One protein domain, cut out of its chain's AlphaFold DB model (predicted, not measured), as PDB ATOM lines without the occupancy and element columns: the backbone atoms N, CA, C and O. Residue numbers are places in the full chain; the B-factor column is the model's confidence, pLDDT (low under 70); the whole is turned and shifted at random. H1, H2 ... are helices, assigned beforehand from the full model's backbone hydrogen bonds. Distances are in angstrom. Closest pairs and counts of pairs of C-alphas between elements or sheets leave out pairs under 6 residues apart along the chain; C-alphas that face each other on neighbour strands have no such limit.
ATOM      1  N   SER A  79     557.806 603.431 495.909       45.81
ATOM      2  CA  SER A  79     556.876 602.486 495.274       45.81
ATOM      3  C   SER A  79     557.388 601.043 495.200       45.81
ATOM      4  O   SER A  79     557.109 600.371 494.215       45.81
ATOM      5  N   ASP A  80     558.142 600.545 496.181       42.16
ATOM      6  CA  ASP A  80     558.755 599.209 496.073       42.16
ATOM      7  C   ASP A  80     557.713 598.098 495.791       42.16
ATOM      8  O   ASP A  80     557.944 597.247 494.942       42.16
ATOM      9  N   ALA A  81     556.516 598.148 496.392       41.50
ATOM     10  CA  ALA A  81     555.464 597.150 496.148       41.50
ATOM     11  C   ALA A  81     554.748 597.309 494.787       41.50
ATOM     12  O   ALA A  81     554.502 596.314 494.110       41.50
ATOM     13  N   VAL A  82     554.456 598.541 494.346       37.19
ATOM     14  CA  VAL A  82     553.869 598.808 493.011       37.19
ATOM     15  C   VAL A  82     554.861 598.500 491.901       37.19
ATOM     16  O   VAL A  82     554.466 598.003 490.852       37.19
ATOM     17  N   ALA A  83     556.140 598.799 492.125       38.22
ATOM     18  CA  ALA A  83     557.209 598.515 491.185       38.22
ATOM     19  C   ALA A  83     557.391 597.004 491.017       38.22
ATOM     20  O   ALA A  83     557.452 596.550 489.877       38.22
ATOM     21  N   ASP A  84     557.377 596.244 492.119       43.34
ATOM     22  CA  ASP A  84     557.454 594.781 492.112       43.34
ATOM     23  C   ASP A  84     556.212 594.129 491.473       43.34
ATOM     24  O   ASP A  84     556.335 593.117 490.780       43.34
ATOM     25  N   ASP A  85     555.011 594.669 491.707       41.59
ATOM     26  CA  ASP A  85     553.773 594.174 491.089       41.59
ATOM     27  C   ASP A  85     553.704 594.532 489.599       41.59
ATOM     28  O   ASP A  85     553.307 593.693 488.793       41.59
ATOM     29  N   ALA A  86     554.144 595.729 489.205       34.06
ATOM     30  CA  ALA A  86     554.269 596.120 487.803       34.06
ATOM     31  C   ALA A  86     555.329 595.288 487.069       34.06
ATOM     32  O   ALA A  86     555.117 594.915 485.917       34.06
ATOM     33  N   GLU A  87     556.446 594.962 487.724       39.53
ATOM     34  CA  GLU A  87     557.484 594.082 487.183       39.53
ATOM     35  C   GLU A  87     556.971 592.641 487.040       39.53
ATOM     36  O   GLU A  87     557.133 592.030 485.983       39.53
ATOM     37  N   ALA A 123     528.971 585.811 500.170       27.23
ATOM     38  CA  ALA A 123     529.608 585.018 499.111       27.23
ATOM     39  C   ALA A 123     530.998 585.522 498.672       27.23
ATOM     40  O   ALA A 123     531.684 584.848 497.911       27.23
ATOM     41  N   VAL A 124     531.405 586.711 499.116       35.00
ATOM     42  CA  VAL A 124     532.519 587.462 498.510       35.00
ATOM     43  C   VAL A 124     533.832 587.275 499.275       35.00
ATOM     44  O   VAL A 124     534.875 587.731 498.830       35.00
ATOM     45  N   ARG A 125     533.832 586.527 500.382       35.78
ATOM     46  CA  ARG A 125     535.047 586.269 501.164       35.78
ATOM     47  C   ARG A 125     535.973 585.294 500.429       35.78
ATOM     48  O   ARG A 125     535.495 584.312 499.880       35.78
ATOM     49  N   TYR A 126     537.274 585.556 500.557       33.69
ATOM     50  CA  TYR A 126     538.449 584.792 500.108       33.69
ATOM     51  C   TYR A 126     539.136 585.308 498.820       33.69
ATOM     52  O   TYR A 126     538.643 585.272 497.700       33.69
ATOM     53  N   VAL A 127     540.353 585.822 499.015       31.69
ATOM     54  CA  VAL A 127     541.373 585.999 497.977       31.69
ATOM     55  C   VAL A 127     542.401 584.900 498.253       31.69
ATOM     56  O   VAL A 127     543.049 584.973 499.301       31.69
ATOM     57  N   PRO A 128     542.551 583.865 497.407       30.17
ATOM     58  CA  PRO A 128     543.549 582.835 497.653       30.17
ATOM     59  C   PRO A 128     544.951 583.386 497.395       30.17
ATOM     60  O   PRO A 128     545.245 583.860 496.296       30.17
ATOM     61  N   ALA A 129     545.850 583.260 498.373       28.80
ATOM     62  CA  ALA A 129     547.273 583.179 498.082       28.80
ATOM     63  C   ALA A 129     547.619 581.703 497.817       28.80
ATOM     64  O   ALA A 129     547.668 580.884 498.733       28.80
ATOM     65  N   GLY A 130     547.857 581.351 496.552       35.62
ATOM     66  CA  GLY A 130     548.305 580.009 496.164       35.62
ATOM     67  C   GLY A 130     547.207 578.939 496.149       35.62
ATOM     68  O   GLY A 130     546.021 579.247 496.138       35.62
ATOM     69  N   LYS A 131     547.626 577.664 496.097       28.19
ATOM     70  CA  LYS A 131     546.816 576.440 495.870       28.19
ATOM     71  C   LYS A 131     545.716 576.148 496.921       28.19
ATOM     72  O   LYS A 131     545.262 575.012 497.020       28.19
ATOM     73  N   ALA A 132     545.293 577.127 497.713       31.16
ATOM     74  CA  ALA A 132     544.162 577.001 498.615       31.16
ATOM     75  C   ALA A 132     542.855 577.117 497.813       31.16
ATOM     76  O   ALA A 132     542.538 578.161 497.247       31.16
ATOM     77  N   ALA A 133     542.098 576.023 497.743       30.28
ATOM     78  CA  ALA A 133     540.735 576.039 497.233       30.28
ATOM     79  C   ALA A 133     539.856 576.856 498.198       30.28
ATOM     80  O   ALA A 133     539.586 576.414 499.312       30.28
ATOM     81  N   GLY A 134     539.441 578.057 497.791       32.50
ATOM     82  CA  GLY A 134     538.608 578.929 498.617       32.50
ATOM     83  C   GLY A 134     538.063 580.120 497.836       32.50
ATOM     84  O   GLY A 134     538.813 581.031 497.518       32.50
ATOM     85  N   ASN A 135     536.770 580.033 497.513       34.94
ATOM     86  CA  ASN A 135     535.794 581.048 497.091       34.94
ATOM     87  C   ASN A 135     536.312 582.372 496.513       34.94
ATOM     88  O   ASN A 135     536.899 583.198 497.187       34.94
ATOM     89  N   TYR A 136     536.001 582.567 495.238       40.59
ATOM     90  CA  TYR A 136     536.402 583.683 494.401       40.59
ATOM     91  C   TYR A 136     535.535 584.922 494.657       40.59
ATOM     92  O   TYR A 136     534.318 584.814 494.801       40.59
ATOM     93  N   LEU A 137     536.136 586.111 494.569       45.19
ATOM     94  CA  LEU A 137     535.384 587.324 494.258       45.19
ATOM     95  C   LEU A 137     534.665 587.097 492.911       45.19
ATOM     96  O   LEU A 137     535.356 586.843 491.922       45.19
ATOM     97  N   PRO A 138     533.330 587.213 492.799       53.72
ATOM     98  CA  PRO A 138     532.634 587.059 491.522       53.72
ATOM     99  C   PRO A 138     532.773 588.331 490.664       53.72
ATOM    100  O   PRO A 138     531.812 588.775 490.037       53.72
ATOM    101  N   LEU A 139     533.945 588.972 490.675       57.22
ATOM    102  CA  LEU A 139     534.276 590.051 489.752       57.22
ATOM    103  C   LEU A 139     535.325 589.555 488.762       57.22
ATOM    104  O   LEU A 139     536.263 588.861 489.165       57.22
ATOM    105  N   PRO A 140     535.206 589.927 487.478       63.97
ATOM    106  CA  PRO A 140     536.260 589.658 486.524       63.97
ATOM    107  C   PRO A 140     537.555 590.345 486.970       63.97
ATOM    108  O   PRO A 140     537.549 591.432 487.559       63.97
ATOM    109  N   LEU A 141     538.673 589.695 486.668       74.62
ATOM    110  CA  LEU A 141     540.001 590.257 486.860       74.62
ATOM    111  C   LEU A 141     540.481 590.849 485.538       74.62
ATOM    112  O   LEU A 141     540.333 590.233 484.482       74.62
ATOM    113  N   GLY A 142     541.010 592.067 485.595       67.50
ATOM    114  CA  GLY A 142     541.648 592.723 484.463       67.50
ATOM    115  C   GLY A 142     542.987 592.075 484.122       67.50
ATOM    116  O   GLY A 142     543.442 591.148 484.794       67.50
ATOM    117  N   LYS A 143     543.655 592.616 483.099       71.62
ATOM    118  CA  LYS A 143     544.906 592.054 482.564       71.62
ATOM    119  C   LYS A 143     545.991 591.823 483.628       71.62
ATOM    120  O   LYS A 143     546.703 590.829 483.560       71.62
ATOM    121  N   GLU A 144     546.096 592.718 484.605       72.00
ATOM    122  CA  GLU A 144     547.083 592.646 485.694       72.00
ATOM    123  C   GLU A 144     546.478 592.145 487.019       72.00
ATOM    124  O   GLU A 144     546.981 592.423 488.103       72.00
ATOM    125  N   GLY A 145     545.354 591.424 486.954       70.06
ATOM    126  CA  GLY A 145     544.726 590.835 488.137       70.06
ATOM    127  C   GLY A 145     543.916 591.818 488.986       70.06
ATOM    128  O   GLY A 145     543.564 591.490 490.115       70.06
ATOM    129  N   HIS A 146     543.607 593.016 488.479       79.81
ATOM    130  CA  HIS A 146     542.767 593.995 489.177       79.81
ATOM    131  C   HIS A 146     541.281 593.630 489.072       79.81
ATOM    132  O   HIS A 146     540.759 593.569 487.957       79.81
ATOM    133  N   PRO A 147     540.562 593.449 490.189       81.00
ATOM    134  CA  PRO A 147     539.112 593.299 490.165       81.00
ATOM    135  C   PRO A 147     538.419 594.519 489.563       81.00
ATOM    136  O   PRO A 147     538.742 595.659 489.910       81.00
ATOM    137  N   TYR A 148     537.451 594.297 488.676       81.94
ATOM    138  CA  TYR A 148     536.720 595.384 488.030       81.94
ATOM    139  C   TYR A 148     535.253 595.033 487.749       81.94
ATOM    140  O   TYR A 148     534.841 593.881 487.851       81.94
ATOM    141  N   ARG A 149     534.441 596.040 487.411       79.69
ATOM    142  CA  ARG A 149     533.079 595.864 486.878       79.69
ATOM    143  C   ARG A 149     533.014 596.383 485.450       79.69
ATOM    144  O   ARG A 149     533.853 597.185 485.047       79.69
ATOM    145  N   GLU A 150     531.999 595.972 484.698       79.19
ATOM    146  CA  GLU A 150     531.756 596.534 483.371       79.19
ATOM    147  C   GLU A 150     531.755 598.073 483.416       79.19
ATOM    148  O   GLU A 150     531.183 598.698 484.313       79.19
ATOM    149  N   GLY A 151     532.481 598.683 482.477       82.19
ATOM    150  CA  GLY A 151     532.676 600.130 482.416       82.19
ATOM    151  C   GLY A 151     533.742 600.698 483.361       82.19
ATOM    152  O   GLY A 151     533.996 601.898 483.290       82.19
ATOM    153  N   TRP A 152     534.398 599.907 484.217       88.62
ATOM    154  CA  TRP A 152     535.512 600.394 485.045       88.62
ATOM    155  C   TRP A 152     536.815 600.496 484.248       88.62
ATOM    156  O   TRP A 152     537.107 599.660 483.392       88.62
ATOM    157  N   ALA A 153     537.635 601.500 484.562       92.19
ATOM    158  CA  ALA A 153     538.949 601.691 483.950       92.19
ATOM    159  C   ALA A 153     539.949 600.592 484.358       92.19
ATOM    160  O   ALA A 153     540.857 600.274 483.588       92.19
ATOM    161  N   TRP A 154     539.752 599.976 485.530       87.75
ATOM    162  CA  TRP A 154     540.623 598.928 486.075       87.75
ATOM    163  C   TRP A 154     540.790 597.690 485.186       87.75
ATOM    164  O   TRP A 154     541.855 597.083 485.223       87.75
ATOM    165  N   GLY A 155     539.799 597.338 484.356       80.19
ATOM    166  CA  GLY A 155     539.874 596.136 483.510       80.19
ATOM    167  C   GLY A 155     541.042 596.147 482.514       80.19
ATOM    168  O   GLY A 155     541.601 595.098 482.193       80.19
ATOM    169  N   TRP A 156     541.457 597.343 482.084       84.56
ATOM    170  CA  TRP A 156     542.502 597.559 481.075       84.56
ATOM    171  C   TRP A 156     543.665 598.412 481.589       84.56
ATOM    172  O   TRP A 156     544.531 598.828 480.812       84.56
ATOM    173  N   PHE A 157     543.663 598.732 482.882       88.12
ATOM    174  CA  PHE A 157     544.680 599.587 483.470       88.12
ATOM    175  C   PHE A 157     546.023 598.853 483.575       88.12
ATOM    176  O   PHE A 157     546.057 597.649 483.812       88.12
ATOM    177  N   GLN A 158     547.120 599.592 483.377       86.81
ATOM    178  CA  GLN A 158     548.484 599.073 483.487       86.81
ATOM    179  C   GLN A 158     549.176 599.727 484.686       86.81
ATOM    180  O   GLN A 158     549.398 600.939 484.665       86.81
ATOM    181  N   THR A 159     549.549 598.944 485.698       87.06
ATOM    182  CA  THR A 159     550.131 599.384 486.979       87.06
ATOM    183  C   THR A 159     551.394 600.204 486.772       87.06
ATOM    184  O   THR A 159     551.568 601.226 487.433       87.06
ATOM    185  N   ARG A 160     552.221 599.858 485.770       88.00
ATOM    186  CA  ARG A 160     553.427 600.628 485.403       88.00
ATOM    187  C   ARG A 160     553.156 602.120 485.169       88.00
ATOM    188  O   ARG A 160     554.054 602.940 485.299       88.00
ATOM    189  N   ARG A 161     551.919 602.497 484.815       90.38
ATOM    190  CA  ARG A 161     551.516 603.892 484.580       90.38
ATOM    191  C   ARG A 161     551.354 604.704 485.867       90.38
ATOM    192  O   ARG A 161     551.257 605.921 485.779       90.38
ATOM    193  N   LEU A 162     551.327 604.063 487.036       89.81
ATOM    194  CA  LEU A 162     551.360 604.722 488.349       89.81
ATOM    195  C   LEU A 162     552.788 604.956 488.849       89.81
ATOM    196  O   LEU A 162     552.979 605.654 489.839       89.81
ATOM    197  N   VAL A 163     553.794 604.394 488.172       86.38
ATOM    198  CA  VAL A 163     555.202 604.506 488.555       86.38
ATOM    199  C   VAL A 163     555.933 605.294 487.478       86.38
ATOM    200  O   VAL A 163     556.153 604.825 486.360       86.38
ATOM    201  N   ARG A 164     556.322 606.528 487.810       84.19
ATOM    202  CA  ARG A 164     556.913 607.468 486.847       84.19
ATOM    203  C   ARG A 164     558.166 606.923 486.155       84.19
ATOM    204  O   ARG A 164     558.395 607.225 484.991       84.19
ATOM    205  N   THR A 165     558.959 606.117 486.853       85.31
ATOM    206  CA  THR A 165     560.184 605.502 486.321       85.31
ATOM    207  C   THR A 165     559.919 604.311 485.394       85.31
ATOM    208  O   THR A 165     560.810 603.927 484.644       85.31
ATOM    209  N   GLN A 166     558.708 603.745 485.397       82.56
ATOM    210  CA  GLN A 166     558.342 602.547 484.626       82.56
ATOM    211  C   GLN A 166     557.428 602.844 483.423       82.56
ATOM    212  O   GLN A 166     556.947 601.933 482.739       82.56
ATOM    213  N   CYS A 167     557.172 604.116 483.126       84.88
ATOM    214  CA  CYS A 167     556.379 604.517 481.971       84.88
ATOM    215  C   CYS A 167     556.953 605.756 481.284       84.88
ATOM    216  O   CYS A 167     557.783 606.486 481.826       84.88
ATOM    217  N   LYS A 168     556.516 606.001 480.045       86.44
ATOM    218  CA  LYS A 168     556.856 607.252 479.360       86.44
ATOM    219  C   LYS A 168     556.125 608.405 480.052       86.44
ATOM    220  O   LYS A 168     554.990 608.239 480.485       86.44
ATOM    221  N   ARG A 169     556.721 609.605 480.074       81.06
ATOM    222  CA  ARG A 169     556.162 610.789 480.764       81.06
ATOM    223  C   ARG A 169     554.687 611.080 480.435       81.06
ATOM    224  O   ARG A 169     553.957 611.511 481.312       81.06
ATOM    225  N   HIS A 170     554.247 610.841 479.198       86.38
ATOM    226  CA  HIS A 170     552.859 611.072 478.764       86.38
ATOM    227  C   HIS A 170     551.886 609.932 479.119       86.38
ATOM    228  O   HIS A 170     550.676 610.100 479.003       86.38
ATOM    229  N   GLU A 171     552.394 608.761 479.503       89.06
ATOM    230  CA  GLU A 171     551.585 607.611 479.925       89.06
ATOM    231  C   GLU A 171     551.300 607.631 481.430       89.06
ATOM    232  O   GLU A 171     550.324 607.002 481.858       89.06
ATOM    233  N   PHE A 172     552.150 608.330 482.195       92.62
ATOM    234  CA  PHE A 172     552.071 608.457 483.645       92.62
ATOM    235  C   PHE A 172     550.727 609.044 484.077       92.62
ATOM    236  O   PHE A 172     550.257 610.053 483.547       92.62
ATOM    237  N   VAL A 173     550.104 608.388 485.047       93.62
ATOM    238  CA  VAL A 173     548.810 608.758 485.609       93.62
ATOM    239  C   VAL A 173     549.060 609.378 486.972       93.62
ATOM    240  O   VAL A 173     549.123 608.690 487.987       93.62
ATOM    241  N   ASP A 174     549.231 610.697 486.964       92.44
ATOM    242  CA  ASP A 174     549.468 611.489 488.168       92.44
ATOM    243  C   ASP A 174     548.213 611.538 489.070       92.44
ATOM    244  O   ASP A 174     547.095 611.556 488.530       92.44
ATOM    245  N   PRO A 175     548.358 611.598 490.413       92.31
ATOM    246  CA  PRO A 175     547.239 611.700 491.354       92.31
ATOM    247  C   PRO A 175     546.234 612.829 491.080       92.31
ATOM    248  O   PRO A 175     545.069 612.738 491.467       92.31
ATOM    249  N   THR A 176     546.658 613.883 490.383       89.31
ATOM    250  CA  THR A 176     545.809 615.021 489.997       89.31
ATOM    251  C   THR A 176     544.984 614.779 488.728       89.31
ATOM    252  O   THR A 176     544.079 615.555 488.414       89.31
ATOM    253  N   THR A 177     545.253 613.704 487.980       94.31
ATOM    254  CA  THR A 177     544.585 613.447 486.696       94.31
ATOM    255  C   THR A 177     543.143 612.945 486.868       94.31
ATOM    256  O   THR A 177     542.837 612.199 487.806       94.31
ATOM    257  N   PRO A 178     542.238 613.242 485.910       95.94
ATOM    258  CA  PRO A 178     540.879 612.694 485.919       95.94
ATOM    259  C   PRO A 178     540.835 611.160 485.908       95.94
ATOM    260  O   PRO A 178     539.943 610.560 486.509       95.94
ATOM    261  N   LEU A 179     541.804 610.517 485.245       96.06
ATOM    262  CA  LEU A 179     541.911 609.061 485.213       96.06
ATOM    263  C   LEU A 179     542.263 608.496 486.594       96.06
ATOM    264  O   LEU A 179     541.616 607.544 487.020       96.06
ATOM    265  N   PHE A 180     543.212 609.101 487.318       96.88
ATOM    266  CA  PHE A 180     543.530 608.688 488.687       96.88
ATOM    267  C   PHE A 180     542.319 608.818 489.615       96.88
ATOM    268  O   PHE A 180     541.957 607.859 490.296       96.88
ATOM    269  N   ARG A 181     541.632 609.971 489.579       96.38
ATOM    270  CA  ARG A 181     540.390 610.194 490.338       96.38
ATOM    271  C   ARG A 181     539.371 609.083 490.072       96.38
ATOM    272  O   ARG A 181     538.786 608.553 491.013       96.38
ATOM    273  N   ARG A 182     539.163 608.720 488.803       96.69
ATOM    274  CA  ARG A 182     538.247 607.637 488.417       96.69
ATOM    275  C   ARG A 182     538.683 606.288 488.992       96.69
ATOM    276  O   ARG A 182     537.853 605.606 489.583       96.69
ATOM    277  N   LEU A 183     539.963 605.933 488.865       96.44
ATOM    278  CA  LEU A 183     540.516 604.683 489.400       96.44
ATOM    279  C   LEU A 183     540.338 604.590 490.920       96.44
ATOM    280  O   LEU A 183     539.890 603.556 491.414       96.44
ATOM    281  N   ALA A 184     540.622 605.669 491.653       96.19
ATOM    282  CA  ALA A 184     540.448 605.722 493.102       96.19
ATOM    283  C   ALA A 184     538.983 605.537 493.517       96.19
ATOM    284  O   ALA A 184     538.686 604.710 494.378       96.19
ATOM    285  N   ILE A 185     538.052 606.243 492.862       93.00
ATOM    286  CA  ILE A 185     536.615 606.111 493.141       93.00
ATOM    287  C   ILE A 185     536.135 604.688 492.837       93.00
ATOM    288  O   ILE A 185     535.437 604.101 493.660       93.00
ATOM    289  N   GLU A 186     536.512 604.111 491.694       93.00
ATOM    290  CA  GLU A 186     536.149 602.736 491.326       93.00
ATOM    291  C   GLU A 186     536.696 601.714 492.333       93.00
ATOM    292  O   GLU A 186     535.933 600.895 492.841       93.00
ATOM    293  N   ALA A 187     537.981 601.802 492.693       92.12
ATOM    294  CA  ALA A 187     538.612 600.896 493.656       92.12
ATOM    295  C   ALA A 187     538.002 601.013 495.060       92.12
ATOM    296  O   ALA A 187     537.808 600.001 495.733       92.12
ATOM    297  N   SER A 188     537.649 602.229 495.489       91.31
ATOM    298  CA  SER A 188     537.051 602.475 496.807       91.31
ATOM    299  C   SER A 188     535.672 601.822 496.989       91.31
ATOM    300  O   SER A 188     535.239 601.590 498.109       91.31
ATOM    301  N   ARG A 189     534.990 601.446 495.897       86.38
ATOM    302  CA  ARG A 189     533.705 600.716 495.946       86.38
ATOM    303  C   ARG A 189     533.842 599.245 496.335       86.38
ATOM    304  O   ARG A 189     532.827 598.574 496.509       86.38
ATOM    305  N   LEU A 190     535.063 598.725 496.363       83.75
ATOM    306  CA  LEU A 190     535.370 597.397 496.872       83.75
ATOM    307  C   LEU A 190     535.879 597.544 498.296       83.75
ATOM    308  O   LEU A 190     536.672 598.451 498.543       83.75
ATOM    309  N   ASP A 191     535.511 596.635 499.196       81.31
ATOM    310  CA  ASP A 191     536.166 596.566 500.502       81.31
ATOM    311  C   ASP A 191     537.669 596.341 500.313       81.31
ATOM    312  O   ASP A 191     538.105 595.677 499.364       81.31
ATOM    313  N   ILE A 192     538.476 596.863 501.239       86.06
ATOM    314  CA  ILE A 192     539.940 596.760 501.180       86.06
ATOM    315  C   ILE A 192     540.433 595.324 500.967       86.06
ATOM    316  O   ILE A 192     541.448 595.116 500.289       86.06
ATOM    317  N   CYS A 193     539.695 594.328 501.473       81.31
ATOM    318  CA  CYS A 193     540.067 592.932 501.310       81.31
ATOM    319  C   CYS A 193     539.969 592.387 499.891       81.31
ATOM    320  O   CYS A 193     540.721 591.481 499.532       81.31
ATOM    321  N   TYR A 194     539.132 593.002 499.069       78.62
ATOM    322  CA  TYR A 194     538.885 592.606 497.690       78.62
ATOM    323  C   TYR A 194     539.688 593.412 496.684       78.62
ATOM    324  O   TYR A 194     539.675 593.093 495.504       78.62
ATOM    325  N   ARG A 195     540.392 594.452 497.127       83.69
ATOM    326  CA  ARG A 195     541.269 595.245 496.265       83.69
ATOM    327  C   ARG A 195     542.561 594.489 495.971       83.69
ATOM    328  O   ARG A 195     543.125 593.860 496.872       83.69
ATOM    329  N   SER A 196     543.078 594.616 494.749       82.75
ATOM    330  CA  SER A 196     544.481 594.275 494.469       82.75
ATOM    331  C   SER A 196     545.424 595.202 495.253       82.75
ATOM    332  O   SER A 196     545.004 596.268 495.707       82.75
ATOM    333  N   ALA A 197     546.707 594.852 495.388       80.12
ATOM    334  CA  ALA A 197     547.672 595.719 496.073       80.12
ATOM    335  C   ALA A 197     547.731 597.120 495.437       80.12
ATOM    336  O   ALA A 197     547.523 598.109 496.137       80.12
ATOM    337  N   THR A 198     547.828 597.203 494.105       85.94
ATOM    338  CA  THR A 198     547.739 598.468 493.351       85.94
ATOM    339  C   THR A 198     546.482 599.281 493.670       85.94
ATOM    340  O   THR A 198     546.554 600.491 493.874       85.94
ATOM    341  N   GLN A 199     545.311 598.641 493.740       90.25
ATOM    342  CA  GLN A 199     544.063 599.330 494.075       90.25
ATOM    343  C   GLN A 199     544.078 599.879 495.505       90.25
ATOM    344  O   GLN A 199     543.586 600.984 495.729       90.25
ATOM    345  N   ARG A 200     544.659 599.150 496.469       88.50
ATOM    346  CA  ARG A 200     544.834 599.649 497.846       88.50
ATOM    347  C   ARG A 200     545.738 600.877 497.870       88.50
ATOM    348  O   ARG A 200     545.391 601.850 498.530       88.50
ATOM    349  N   GLU A 201     546.836 600.861 497.118       89.06
ATOM    350  CA  GLU A 201     547.758 601.998 497.023       89.06
ATOM    351  C   GLU A 201     547.089 603.244 496.445       89.06
ATOM    352  O   GLU A 201     547.161 604.317 497.042       89.06
ATOM    353  N   VAL A 202     546.375 603.097 495.324       94.12
ATOM    354  CA  VAL A 202     545.643 604.205 494.694       94.12
ATOM    355  C   VAL A 202     544.613 604.804 495.653       94.12
ATOM    356  O   VAL A 202     544.505 606.028 495.743       94.12
ATOM    357  N   VAL A 203     543.878 603.969 496.395       94.31
ATOM    358  CA  VAL A 203     542.906 604.451 497.388       94.31
ATOM    359  C   VAL A 203     543.602 605.162 498.552       94.31
ATOM    360  O   VAL A 203     543.151 606.239 498.931       94.31
ATOM    361  N   CYS A 204     544.715 604.638 499.074       92.12
ATOM    362  CA  CYS A 204     545.460 605.292 500.159       92.12
ATOM    363  C   CYS A 204     546.004 606.662 499.735       92.12
ATOM    364  O   CYS A 204     545.803 607.651 500.432       92.12
ATOM    365  N   ILE A 205     546.570 606.772 498.530       91.50
ATOM    366  CA  ILE A 205     546.993 608.069 497.978       91.50
ATOM    367  C   ILE A 205     545.797 609.028 497.861       91.50
ATOM    368  O   ILE A 205     545.907 610.207 498.201       91.50
ATOM    369  N   ALA A 206     544.637 608.541 497.412       94.56
ATOM    370  CA  ALA A 206     543.437 609.361 497.292       94.56
ATOM    371  C   ALA A 206     542.870 609.819 498.649       94.56
ATOM    372  O   ALA A 206     542.313 610.915 498.723       94.56
ATOM    373  N   LEU A 207     543.034 609.039 499.726       93.38
ATOM    374  CA  LEU A 207     542.644 609.434 501.089       93.38
ATOM    375  C   LEU A 207     543.429 610.661 501.589       93.38
ATOM    376  O   LEU A 207     542.891 611.447 502.374       93.38
ATOM    377  N   CYS A 208     544.652 610.862 501.093       90.06
ATOM    378  CA  CYS A 208     545.507 612.011 501.406       90.06
ATOM    379  C   CYS A 208     545.166 613.286 500.615       90.06
ATOM    380  O   CYS A 208     545.706 614.349 500.915       90.06
ATOM    381  N   ILE A 209     544.272 613.208 499.623       91.31
ATOM    382  CA  ILE A 209     543.856 614.347 498.793       91.31
ATOM    383  C   ILE A 209     542.439 614.765 499.225       91.31
ATOM    384  O   ILE A 209     541.493 614.024 498.946       91.31
ATOM    385  N   PRO A 210     542.242 615.918 499.899       88.88
ATOM    386  CA  PRO A 210     540.953 616.294 500.498       88.88
ATOM    387  C   PRO A 210     539.755 616.238 499.536       88.88
ATOM    388  O   PRO A 210     538.682 615.735 499.887       88.88
ATOM    389  N   GLU A 211     539.943 616.697 498.299       88.69
ATOM    390  CA  GLU A 211     538.906 616.720 497.265       88.69
ATOM    391  C   GLU A 211     538.539 615.315 496.779       88.69
ATOM    392  O   GLU A 211     537.414 615.093 496.335       88.69
ATOM    393  N   LEU A 212     539.477 614.364 496.835       90.56
ATOM    394  CA  LEU A 212     539.213 612.968 496.492       90.56
ATOM    395  C   LEU A 212     538.630 612.211 497.673       90.56
ATOM    396  O   LEU A 212     537.664 611.484 497.477       90.56
ATOM    397  N   ARG A 213     539.152 612.422 498.885       91.00
ATOM    398  CA  ARG A 213     538.723 611.739 500.111       91.00
ATOM    399  C   ARG A 213     537.207 611.778 500.304       91.00
ATOM    400  O   ARG A 213     536.610 610.763 500.635       91.00
ATOM    401  N   SER A 214     536.585 612.932 500.065       86.81
ATOM    402  CA  SER A 214     535.126 613.115 500.174       86.81
ATOM    403  C   SER A 214     534.312 612.419 499.068       86.81
ATOM    404  O   SER A 214     533.115 612.172 499.233       86.81
ATOM    405  N   ALA A 215     534.948 612.081 497.944       88.25
ATOM    406  CA  ALA A 215     534.339 611.406 496.801       88.25
ATOM    407  C   ALA A 215     534.496 609.874 496.834       88.25
ATOM    408  O   ALA A 215     533.859 609.186 496.030       88.25
ATOM    409  N   LEU A 216     535.331 609.339 497.731       89.75
ATOM    410  CA  LEU A 216     535.532 607.899 497.887       89.75
ATOM    411  C   LEU A 216     534.296 607.212 498.496       89.75
ATOM    412  O   LEU A 216     533.375 607.846 499.022       89.75
ATOM    413  N   TYR A 217     534.279 605.890 498.362       84.31
ATOM    414  CA  TYR A 217     533.381 604.984 499.065       84.31
ATOM    415  C   TYR A 217     534.167 604.262 500.176       84.31
ATOM    416  O   TYR A 217     535.353 603.996 499.983       84.31
ATOM    417  N   PRO A 218     533.541 603.933 501.320       80.31
ATOM    418  CA  PRO A 218     532.181 604.293 501.730       80.31
ATOM    419  C   PRO A 218     532.043 605.760 502.203       80.31
ATOM    420  O   PRO A 218     533.005 606.524 502.149       80.31
TER     421      PRO A 218
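This is residues 79 to 87 and 123 to 218 of the 471 residues of an uncharacterized protein of Exidia glandulosa HHB12029 (UniProt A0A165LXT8). Two helices, H4 and H5, cross near their middles as an X and make the core; short helices sit round them, and a loop at residues 123 to 137 reaches away. The 105 printed residues hold six named helices, H1 to H6, and no named strand; the class is all helix, with 42 residues in helices. The whole is compact, radius of gyration of the C-alphas 13.8 A, spanning 41 by 32 by 25 A.

Find C-alpha 178 at (540.879, 612.694, 485.919); H4 runs to residue 188, 15.4 A. H5, residues 197 to 207, ends at (542.644, 609.434, 501.089). Look also for H1 at 80 to 87, H2 at 153 to 156, H3 at 159 to 162 and H6 at 210 to 213.

At the hub, H5 touches H4, closest C-alphas Ala 184 and Val 203, 5.1 A, only just about perpendicular at 72 degrees. H1 touches H5 at Val 82 and Thr 198, C-alphas 6.1 A apart, and H3 at Ala 86 and Arg 160, 5.2 A. H2 touches H4, C-alphas of Ala 153 and Leu 183 6.4 A apart. H6 and H5 only just touch, only at the corner, with 3 pairs of C-alphas within 8 A. In H1, H4 and H5 every O i to N i+4 pair is within hydrogen-bond range.

Residues 88 to 122 are not printed; C-alphas 87 and 123 stand 31.6 A apart. H3 to H4 is a long link. Confidence is under 70 at residues 79 to 87, 123 to 140 and 142.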